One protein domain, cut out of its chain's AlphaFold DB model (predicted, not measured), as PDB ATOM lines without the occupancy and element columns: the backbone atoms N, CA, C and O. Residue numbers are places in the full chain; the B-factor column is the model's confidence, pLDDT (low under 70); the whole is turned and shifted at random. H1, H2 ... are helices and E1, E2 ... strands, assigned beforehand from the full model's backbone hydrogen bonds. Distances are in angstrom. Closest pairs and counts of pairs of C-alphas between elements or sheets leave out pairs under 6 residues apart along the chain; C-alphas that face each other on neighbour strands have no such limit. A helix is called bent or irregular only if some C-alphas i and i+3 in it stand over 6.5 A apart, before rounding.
ATOM      1  N   TRP A  83      29.582  39.426  11.923       61.34
ATOM      2  CA  TRP A  83      29.023  40.763  12.080       61.34
ATOM      3  C   TRP A  83      27.507  40.646  12.264       61.34
ATOM      4  O   TRP A  83      26.769  40.507  11.292       61.34
ATOM      5  N   ASP A  84      27.054  40.670  13.515       59.84
ATOM      6  CA  ASP A  84      25.637  40.457  13.841       59.84
ATOM      7  C   ASP A  84      24.791  41.743  13.723       59.84
ATOM      8  O   ASP A  84      23.560  41.683  13.700       59.84
ATOM      9  N   TYR A  85      25.439  42.912  13.620       60.22
ATOM     10  CA  TYR A  85      24.782  44.217  13.484       60.22
ATOM     11  C   TYR A  85      24.336  44.467  12.035       60.22
ATOM     12  O   TYR A  85      25.144  44.327  11.120       60.22
ATOM     13  N   CYS A  86      23.074  44.856  11.816       60.44
ATOM     14  CA  CYS A  86      22.456  44.906  10.479       60.44
ATOM     15  C   CYS A  86      22.450  43.546   9.751       60.44
ATOM     16  O   CYS A  86      22.560  43.492   8.526       60.44
ATOM     17  N   SER A  87      22.363  42.435  10.486       64.69
ATOM     18  CA  SER A  87      22.146  41.121   9.874       64.69
ATOM     19  C   SER A  87      20.683  40.963   9.432       64.69
ATOM     20  O   SER A  87      19.795  41.652   9.929       64.69
ATOM     21  N   ASN A  88      20.406  40.029   8.515       59.12
ATOM     22  CA  ASN A  88      19.058  39.802   7.965       59.12
ATOM     23  C   ASN A  88      17.987  39.431   9.017       59.12
ATOM     24  O   ASN A  88      16.805  39.420   8.689       59.12
ATOM     25  N   ASN A  89      18.390  39.117  10.252       62.06
ATOM     26  CA  ASN A  89      17.493  38.788  11.362       62.06
ATOM     27  C   ASN A  89      17.350  39.925  12.384       62.06
ATOM     28  O   ASN A  89      16.760  39.718  13.439       62.06
ATOM     29  N   ASP A  90      17.894  41.110  12.113       69.94
ATOM     30  CA  ASP A  90      17.765  42.254  13.007       69.94
ATOM     31  C   ASP A  90      16.421  42.968  12.762       69.94
ATOM     32  O   ASP A  90      16.257  43.626  11.726       69.94
ATOM     33  N   PRO A  91      15.443  42.868  13.687       68.81
ATOM     34  CA  PRO A  91      14.109  43.432  13.490       68.81
ATOM     35  C   PRO A  91      14.135  44.953  13.310       68.81
ATOM     36  O   PRO A  91      13.223  45.498  12.695       68.81
ATOM     37  N   ARG A  92      15.198  45.639  13.760       70.25
ATOM     38  CA  ARG A  92      15.359  47.092  13.595       70.25
ATOM     39  C   ARG A  92      15.453  47.528  12.134       70.25
ATOM     40  O   ARG A  92      15.196  48.691  11.858       70.25
ATOM     41  N   PHE A  93      15.819  46.617  11.230       69.44
ATOM     42  CA  PHE A  93      15.969  46.886   9.796       69.44
ATOM     43  C   PHE A  93      14.928  46.149   8.942       69.44
ATOM     44  O   PHE A  93      15.065  46.082   7.720       69.44
ATOM     45  N   TYR A  94      13.885  45.571   9.554       70.12
ATOM     46  CA  TYR A  94      12.861  44.816   8.822       70.12
ATOM     47  C   TYR A  94      12.189  45.662   7.733       70.12
ATOM     48  O   TYR A  94      11.983  45.191   6.612       70.12
ATOM     49  N   THR A  95      11.893  46.929   8.035       67.81
ATOM     50  CA  THR A  95      11.291  47.863   7.079       67.81
ATOM     51  C   THR A  95      12.190  48.122   5.877       67.81
ATOM     52  O   THR A  95      11.708  48.138   4.751       67.81
ATOM     53  N   GLU A  96      13.493  48.262   6.090       75.81
ATOM     54  CA  GLU A  96      14.501  48.503   5.061       75.81
ATOM     55  C   GLU A  96      14.747  47.251   4.214       75.81
ATOM     56  O   GLU A  96      14.991  47.358   3.014       75.81
ATOM     57  N   VAL A  97      14.645  46.058   4.810       72.12
ATOM     58  CA  VAL A  97      14.729  44.777   4.090       72.12
ATOM     59  C   VAL A  97      13.498  44.564   3.206       72.12
ATOM     60  O   VAL A  97      13.631  44.112   2.069       72.12
ATOM     61  N   LYS A  98      12.303  44.887   3.711       67.44
ATOM     62  CA  LYS A  98      11.037  44.686   2.995       67.44
ATOM     63  C   LYS A  98      10.790  45.743   1.918       67.44
ATOM     64  O   LYS A  98      10.440  45.397   0.791       67.44
ATOM     65  N   ASP A  99      10.962  47.015   2.267       73.44
ATOM     66  CA  ASP A  99      10.562  48.153   1.433       73.44
ATOM     67  C   ASP A  99      11.758  48.854   0.761       73.44
ATOM     68  O   ASP A  99      11.569  49.809   0.006       73.44
ATOM     69  N   GLY A 100      12.986  48.402   1.033       72.31
ATOM     70  CA  GLY A 100      14.216  49.078   0.630       72.31
ATOM     71  C   GLY A 100      14.610  50.218   1.578       72.31
ATOM     72  O   GLY A 100      13.810  50.714   2.373       72.31
ATOM     73  N   ILE A 101      15.871  50.651   1.484       71.25
ATOM     74  CA  ILE A 101      16.376  51.808   2.236       71.25
ATOM     75  C   ILE A 101      15.638  53.061   1.750       71.25
ATOM     76  O   ILE A 101      15.763  53.456   0.589       71.25
ATOM     77  N   GLY A 116       7.972  56.229  21.974       62.66
ATOM     78  CA  GLY A 116       6.781  56.966  22.392       62.66
ATOM     79  C   GLY A 116       5.504  56.121  22.437       62.66
ATOM     80  O   GLY A 116       4.405  56.678  22.435       62.66
ATOM     81  N   HIS A 117       5.627  54.792  22.448       72.81
ATOM     82  CA  HIS A 117       4.510  53.859  22.539       72.81
ATOM     83  C   HIS A 117       4.787  52.749  23.555       72.81
ATOM     84  O   HIS A 117       5.933  52.381  23.816       72.81
ATOM     85  N   LEU A 118       3.715  52.224  24.148       77.31
ATOM     86  CA  LEU A 118       3.788  51.191  25.172       77.31
ATOM     87  C   LEU A 118       3.233  49.886  24.616       77.31
ATOM     88  O   LEU A 118       2.033  49.766  24.381       77.31
ATOM     89  N   THR A 119       4.102  48.895  24.450       83.88
ATOM     90  CA  THR A 119       3.680  47.532  24.119       83.88
ATOM     91  C   THR A 119       3.015  46.907  25.349       83.88
ATOM     92  O   THR A 119       3.655  46.845  26.411       83.88
ATOM     93  N   PRO A 120       1.753  46.445  25.249       89.50
ATOM     94  CA  PRO A 120       1.071  45.797  26.361       89.50
ATOM     95  C   PRO A 120       1.841  44.587  26.891       89.50
ATOM     96  O   PRO A 120       2.661  43.983  26.196       89.50
ATOM     97  N   LYS A 121       1.576  44.235  28.153       88.75
ATOM     98  CA  LYS A 121       2.212  43.082  28.792       88.75
ATOM     99  C   LYS A 121       1.961  41.816  27.969       88.75
ATOM    100  O   LYS A 121       0.841  41.602  27.512       88.75
ATOM    101  N   ASP A 122       2.999  40.999  27.810       89.56
ATOM    102  CA  ASP A 122       2.942  39.700  27.125       89.56
ATOM    103  C   ASP A 122       2.547  39.796  25.630       89.56
ATOM    104  O   ASP A 122       2.247  38.788  24.994       89.56
ATOM    105  N   CYS A 123       2.590  41.003  25.051       92.06
ATOM    106  CA  CYS A 123       2.459  41.254  23.614       92.06
ATOM    107  C   CYS A 123       3.832  41.528  22.986       92.06
ATOM    108  O   CYS A 123       4.768  41.943  23.676       92.06
ATOM    109  N   PHE A 124       3.957  41.320  21.677       92.38
ATOM    110  CA  PHE A 124       5.217  41.470  20.947       92.38
ATOM    111  C   PHE A 124       5.219  42.754  20.129       92.38
ATOM    112  O   PHE A 124       4.284  43.019  19.387       92.38
ATOM    113  N   ASP A 125       6.273  43.542  20.254       89.50
ATOM    114  CA  ASP A 125       6.473  44.784  19.516       89.50
ATOM    115  C   ASP A 125       6.901  44.484  18.071       89.50
ATOM    116  O   ASP A 125       7.995  43.960  17.837       89.50
ATOM    117  N   THR A 126       6.029  44.785  17.108       88.38
ATOM    118  CA  THR A 126       6.275  44.551  15.679       88.38
ATOM    119  C   THR A 126       6.705  45.811  14.933       88.38
ATOM    120  O   THR A 126       6.772  45.780  13.706       88.38
ATOM    121  N   ILE A 127       7.025  46.905  15.642       81.69
ATOM    122  CA  ILE A 127       7.368  48.244  15.118       81.69
ATOM    123  C   ILE A 127       6.181  48.964  14.446       81.69
ATOM    124  O   ILE A 127       6.045  50.181  14.564       81.69
ATOM    125  N   ASP A 128       5.310  48.227  13.755       84.88
ATOM    126  CA  ASP A 128       4.069  48.705  13.135       84.88
ATOM    127  C   ASP A 128       2.816  48.481  14.001       84.88
ATOM    128  O   ASP A 128       1.699  48.758  13.568       84.88
ATOM    129  N   GLY A 129       3.000  47.979  15.221       90.25
ATOM    130  CA  GLY A 129       1.947  47.668  16.174       90.25
ATOM    131  C   GLY A 129       2.429  46.684  17.237       90.25
ATOM    132  O   GLY A 129       3.616  46.384  17.362       90.25
ATOM    133  N   TYR A 130       1.500  46.139  18.010       92.88
ATOM    134  CA  TYR A 130       1.795  45.044  18.925       92.88
ATOM    135  C   TYR A 130       1.011  43.793  18.547       92.88
ATOM    136  O   TYR A 130      -0.202  43.827  18.350       92.88
ATOM    137  N   TYR A 131       1.708  42.668  18.458       95.69
ATOM    138  CA  TYR A 131       1.112  41.362  18.251       95.69
ATOM    139  C   TYR A 131       0.628  40.771  19.578       95.69
ATOM    140  O   TYR A 131       1.406  40.599  20.519       95.69
ATOM    141  N   ASP A 132      -0.660  40.441  19.633       95.12
ATOM    142  CA  ASP A 132      -1.307  39.752  20.751       95.12
ATOM    143  C   ASP A 132      -1.514  38.278  20.371       95.12
ATOM    144  O   ASP A 132      -2.282  37.957  19.455       95.12
ATOM    145  N   VAL A 133      -0.823  37.378  21.080       93.38
ATOM    146  CA  VAL A 133      -0.831  35.930  20.807       93.38
ATOM    147  C   VAL A 133      -2.234  35.342  20.932       93.38
ATOM    148  O   VAL A 133      -2.595  34.463  20.158       93.38
ATOM    149  N   LEU A 134      -3.046  35.826  21.876       92.62
ATOM    150  CA  LEU A 134      -4.385  35.284  22.120       92.62
ATOM    151  C   LEU A 134      -5.366  35.701  21.027       92.62
ATOM    152  O   LEU A 134      -6.279  34.951  20.684       92.62
ATOM    153  N   LYS A 135      -5.186  36.907  20.488       93.88
ATOM    154  CA  LYS A 135      -6.055  37.461  19.442       93.88
ATOM    155  C   LYS A 135      -5.556  37.179  18.028       93.88
ATOM    156  O   LYS A 135      -6.279  37.465  17.079       93.88
ATOM    157  N   HIS A 136      -4.348  36.632  17.884       94.69
ATOM    158  CA  HIS A 136      -3.708  36.335  16.602       94.69
ATOM    159  C   HIS A 136      -3.701  37.531  15.630       94.69
ATOM    160  O   HIS A 136      -3.872  37.369  14.423       94.69
ATOM    161  N   ALA A 137      -3.493  38.745  16.142       96.12
ATOM    162  CA  ALA A 137      -3.501  39.962  15.336       96.12
ATOM    163  C   ALA A 137      -2.496  40.993  15.859       96.12
ATOM    164  O   ALA A 137      -2.140  40.990  17.038       96.12
ATOM    165  N   VAL A 138      -2.049  41.862  14.952       95.00
ATOM    166  CA  VAL A 138      -1.261  43.055  15.263       95.00
ATOM    167  C   VAL A 138      -2.212  44.231  15.419       95.00
ATOM    168  O   VAL A 138      -3.058  44.464  14.552       95.00
ATOM    169  N   PHE A 139      -2.062  44.965  16.512       95.00
ATOM    170  CA  PHE A 139      -2.897  46.100  16.882       95.00
ATOM    171  C   PHE A 139      -2.091  47.397  16.870       95.00
ATOM    172  O   PHE A 139      -0.919  47.404  17.242       95.00
ATOM    173  N   ASP A 140      -2.721  48.502  16.483       92.19
ATOM    174  CA  ASP A 140      -2.104  49.825  16.536       92.19
ATOM    175  C   ASP A 140      -1.853  50.225  17.995       92.19
ATOM    176  O   ASP A 140      -2.710  50.040  18.865       92.19
ATOM    177  N   TYR A 141      -0.683  50.801  18.276       86.88
ATOM    178  CA  TYR A 141      -0.296  51.140  19.647       86.88
ATOM    179  C   TYR A 141      -1.183  52.200  20.308       86.88
ATOM    180  O   TYR A 141      -1.266  52.241  21.534       86.88
ATOM    181  N   LYS A 142      -1.794  53.095  19.524       87.38
ATOM    182  CA  LYS A 142      -2.576  54.234  20.020       87.38
ATOM    183  C   LYS A 142      -4.067  53.942  19.986       87.38
ATOM    184  O   LYS A 142      -4.759  54.238  20.956       87.38
ATOM    185  N   THR A 143      -4.564  53.408  18.873       89.88
ATOM    186  CA  THR A 143      -6.001  53.186  18.670       89.88
ATOM    187  C   THR A 143      -6.457  51.831  19.196       89.88
ATOM    188  O   THR A 143      -7.621  51.683  19.561       89.88
ATOM    189  N   GLY A 144      -5.558  50.841  19.268       88.81
ATOM    190  CA  GLY A 144      -5.915  49.466  19.611       88.81
ATOM    191  C   GLY A 144      -6.771  48.780  18.543       88.81
ATOM    192  O   GLY A 144      -7.389  47.754  18.824       88.81
ATOM    193  N   GLU A 145      -6.831  49.336  17.333       93.81
ATOM    194  CA  GLU A 145      -7.487  48.716  16.184       93.81
ATOM    195  C   GLU A 145      -6.559  47.697  15.521       93.81
ATOM    196  O   GLU A 145      -5.335  47.800  15.609       93.81
ATOM    197  N   ILE A 146      -7.133  46.700  14.847       95.19
ATOM    198  CA  ILE A 146      -6.349  45.694  14.123       95.19
ATOM    199  C   ILE A 146      -5.683  46.358  12.918       95.19
ATOM    200  O   ILE A 146      -6.359  46.829  12.007       95.19
ATOM    201  N   VAL A 147      -4.353  46.329  12.897       94.19
ATOM    202  CA  VAL A 147      -3.532  46.757  11.761       94.19
ATOM    203  C   VAL A 147      -3.465  45.639  10.726       94.19
ATOM    204  O   VAL A 147      -3.638  45.881   9.532       94.19
ATOM    205  N   ARG A 148      -3.216  44.400  11.172       94.81
ATOM    206  CA  ARG A 148      -3.090  43.228  10.290       94.81
ATOM    207  C   ARG A 148      -3.188  41.898  11.034       94.81
ATOM    208  O   ARG A 148      -2.985  41.820  12.243       94.81
ATOM    209  N   THR A 149      -3.422  40.832  10.270       96.06
ATOM    210  CA  THR A 149      -3.442  39.442  10.746       96.06
ATOM    211  C   THR A 149      -2.271  38.679  10.115       96.06
ATOM    212  O   THR A 149      -2.341  38.360   8.925       96.06
ATOM    213  N   PRO A 150      -1.173  38.434  10.856       92.94
ATOM    214  CA  PRO A 150      -0.001  37.735  10.333       92.94
ATOM    215  C   PRO A 150      -0.300  36.256  10.049       92.94
ATOM    216  O   PRO A 150      -1.148  35.638  10.695       92.94
ATOM    217  N   ASN A 151       0.412  35.673   9.083       93.75
ATOM    218  CA  ASN A 151       0.345  34.232   8.814       93.75
ATOM    219  C   ASN A 151       1.218  33.437   9.806       93.75
ATOM    220  O   ASN A 151       1.989  34.021  10.560       93.75
ATOM    221  N   GLN A 152       1.145  32.101   9.790       92.81
ATOM    222  CA  GLN A 152       1.874  31.268  10.758       92.81
ATOM    223  C   GLN A 152       3.398  31.474  10.724       92.81
ATOM    224  O   GLN A 152       4.018  31.590  11.774       92.81
ATOM    225  N   THR A 153       3.999  31.574   9.536       91.56
ATOM    226  CA  THR A 153       5.448  31.807   9.393       91.56
ATOM    227  C   THR A 153       5.869  33.142  10.001       91.56
ATOM    228  O   THR A 153       6.911  33.237  10.643       91.56
ATOM    229  N   GLU A 154       5.051  34.175   9.816       89.56
ATOM    230  CA  GLU A 154       5.281  35.487  10.405       89.56
ATOM    231  C   GLU A 154       5.058  35.479  11.922       89.56
ATOM    232  O   GLU A 154       5.845  36.078  12.645       89.56
ATOM    233  N   ILE A 155       4.046  34.759  12.417       93.25
ATOM    234  CA  ILE A 155       3.808  34.570  13.856       93.25
ATOM    235  C   ILE A 155       5.025  33.924  14.521       93.25
ATOM    236  O   ILE A 155       5.519  34.442  15.522       93.25
ATOM    237  N   ASP A 156       5.539  32.834  13.949       92.44
ATOM    238  CA  ASP A 156       6.714  32.135  14.474       92.44
ATOM    239  C   ASP A 156       7.934  33.071  14.511       92.44
ATOM    240  O   ASP A 156       8.698  33.081  15.480       92.44
ATOM    241  N   TRP A 157       8.089  33.911  13.482       88.06
ATOM    242  CA  TRP A 157       9.161  34.899  13.421       88.06
ATOM    243  C   TRP A 157       8.997  36.010  14.466       88.06
ATOM    244  O   TRP A 157       9.969  36.334  15.149       88.06
ATOM    245  N   ILE A 158       7.789  36.559  14.631       89.88
ATOM    246  CA  ILE A 158       7.480  37.582  15.642       89.88
ATOM    247  C   ILE A 158       7.804  37.038  17.033       89.88
ATOM    248  O   ILE A 158       8.527  37.680  17.789       89.88
ATOM    249  N   ILE A 159       7.342  35.830  17.363       90.44
ATOM    250  CA  ILE A 159       7.569  35.229  18.684       90.44
ATOM    251  C   ILE A 159       9.066  35.020  18.957       90.44
ATOM    252  O   ILE A 159       9.521  35.213  20.085       90.44
ATOM    253  N   ALA A 160       9.838  34.636  17.939       87.94
ATOM    254  CA  ALA A 160      11.262  34.359  18.090       87.94
ATOM    255  C   ALA A 160      12.146  35.619  18.140       87.94
ATOM    256  O   ALA A 160      13.217  35.567  18.745       87.94
ATOM    257  N   ASN A 161      11.736  36.725  17.505       83.19
ATOM    258  CA  ASN A 161      12.628  37.865  17.244       83.19
ATOM    259  C   ASN A 161      12.124  39.212  17.784       83.19
ATOM    260  O   ASN A 161      12.936  40.112  18.005       83.19
ATOM    261  N   CYS A 162      10.818  39.383  18.009       85.88
ATOM    262  CA  CYS A 162      10.264  40.648  18.493       85.88
ATOM    263  C   CYS A 162      10.390  40.795  20.013       85.88
ATOM    264  O   CYS A 162      10.371  39.836  20.786       85.88
ATOM    265  N   ARG A 163      10.483  42.049  20.464       85.38
ATOM    266  CA  ARG A 163      10.569  42.386  21.886       85.38
ATOM    267  C   ARG A 163       9.223  42.159  22.570       85.38
ATOM    268  O   ARG A 163       8.195  42.609  22.079       85.38
ATOM    269  N   VAL A 164       9.239  41.553  23.753       88.62
ATOM    270  CA  VAL A 164       8.036  41.385  24.581       88.62
ATOM    271  C   VAL A 164       7.807  42.619  25.458       88.62
ATOM    272  O   VAL A 164       8.726  43.109  26.129       88.62
ATOM    273  N   GLY A 165       6.569  43.109  25.480       84.50
ATOM    274  CA  GLY A 165       6.115  44.157  26.383       84.50
ATOM    275  C   GLY A 165       6.160  43.676  27.832       84.50
ATOM    276  O   GLY A 165       5.566  42.661  28.192       84.50
ATOM    277  N   LYS A 166       6.875  44.406  28.694       77.81
ATOM    278  CA  LYS A 166       7.070  44.004  30.099       77.81
ATOM    279  C   LYS A 166       5.882  44.331  31.011       77.81
ATOM    280  O   LYS A 166       5.865  43.867  32.148       77.81
ATOM    281  N   GLY A 167       4.885  45.070  30.516       58.59
ATOM    282  CA  GLY A 167       3.811  45.635  31.332       58.59
ATOM    283  C   GLY A 167       4.341  46.666  32.331       58.59
ATOM    284  O   GLY A 167       5.431  46.527  32.879       58.59
ATOM    285  N   PHE A 168       3.572  47.716  32.598       53.03
ATOM    286  CA  PHE A 168       3.838  48.542  33.771       53.03
ATOM    287  C   PHE A 168       3.140  47.884  34.958       53.03
ATOM    288  O   PHE A 168       1.938  47.627  34.906       53.03
ATOM    289  N   ALA A 169       3.883  47.621  36.035       38.78
ATOM    290  CA  ALA A 169       3.262  47.646  37.349       38.78
ATOM    291  C   ALA A 169       2.813  49.096  37.553       38.78
ATOM    292  O   ALA A 169       3.644  49.995  37.681       38.78
ATOM    293  N   VAL A 170       1.510  49.330  37.459       34.69
ATOM    294  CA  VAL A 170       0.929  50.608  37.859       34.69
ATOM    295  C   VAL A 170       1.074  50.652  39.382       34.69
ATOM    296  O   VAL A 170       0.481  49.814  40.061       34.69
ATOM    297  N   ASN A 171       1.946  51.526  39.891       31.02
ATOM    298  CA  ASN A 171       1.945  51.903  41.308       31.02
ATOM    299  C   ASN A 171       0.709  52.750  41.615       31.02
ATOM    300  O   ASN A 171       0.337  53.560  40.734       31.02
TER     301      ASN A 171
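What this domain is: This is residues 83 to 101 and 116 to 171 of the 171 residues of the protein "MORN repeat-containing protein 5" of Spumella elongata (UniProt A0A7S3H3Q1). With little regular structure, the body holds a small meander, E1, E2 and E3, each strand the antiparallel neighbour of the one before, grazed by H2, while irregular H1 lies off the sheet near the last residue of H2. The printed part has 75 residues, 28 in named elements, in the order H1 E1 E2 E3 H2, class mixed. It is compact, radius of gyration of the C-alphas 13.0 A, spanning 41 by 27 by 21 A.

How they stand to each other: H1, residues 91 to 99, is irregular, C-alphas 92 and 95 being 7.7 A apart, and has 3 of 5 O i to N i+4 pairs within hydrogen-bond range. E1, residues 130 to 132, and E2, residues 137 to 139, form a hairpin, with N 130 and O 139 2.8 A apart. E2 and E3, residues 146 to 148, form another, with N 147 and O 138 2.8 A apart. H2, residues 152 to 161, has every such pair within range. H1 and H2 are close but not clearly touching, the closest C-alphas, Pro 91 and Asn 161, 6.9 A apart.

Where its parts are: H1 spans 13.4 A from C-alpha 91 at (14.109, 43.432, 13.490); H2 spans 14.2 A to C-alpha 161 at (12.628, 37.865, 17.244).

The domain as a whole: Residues 102 to 115 are not printed, a 22.9 A gap between C-alphas 101 and 116. Eighteen residues are under pLDDT 70, among them 167 to 171.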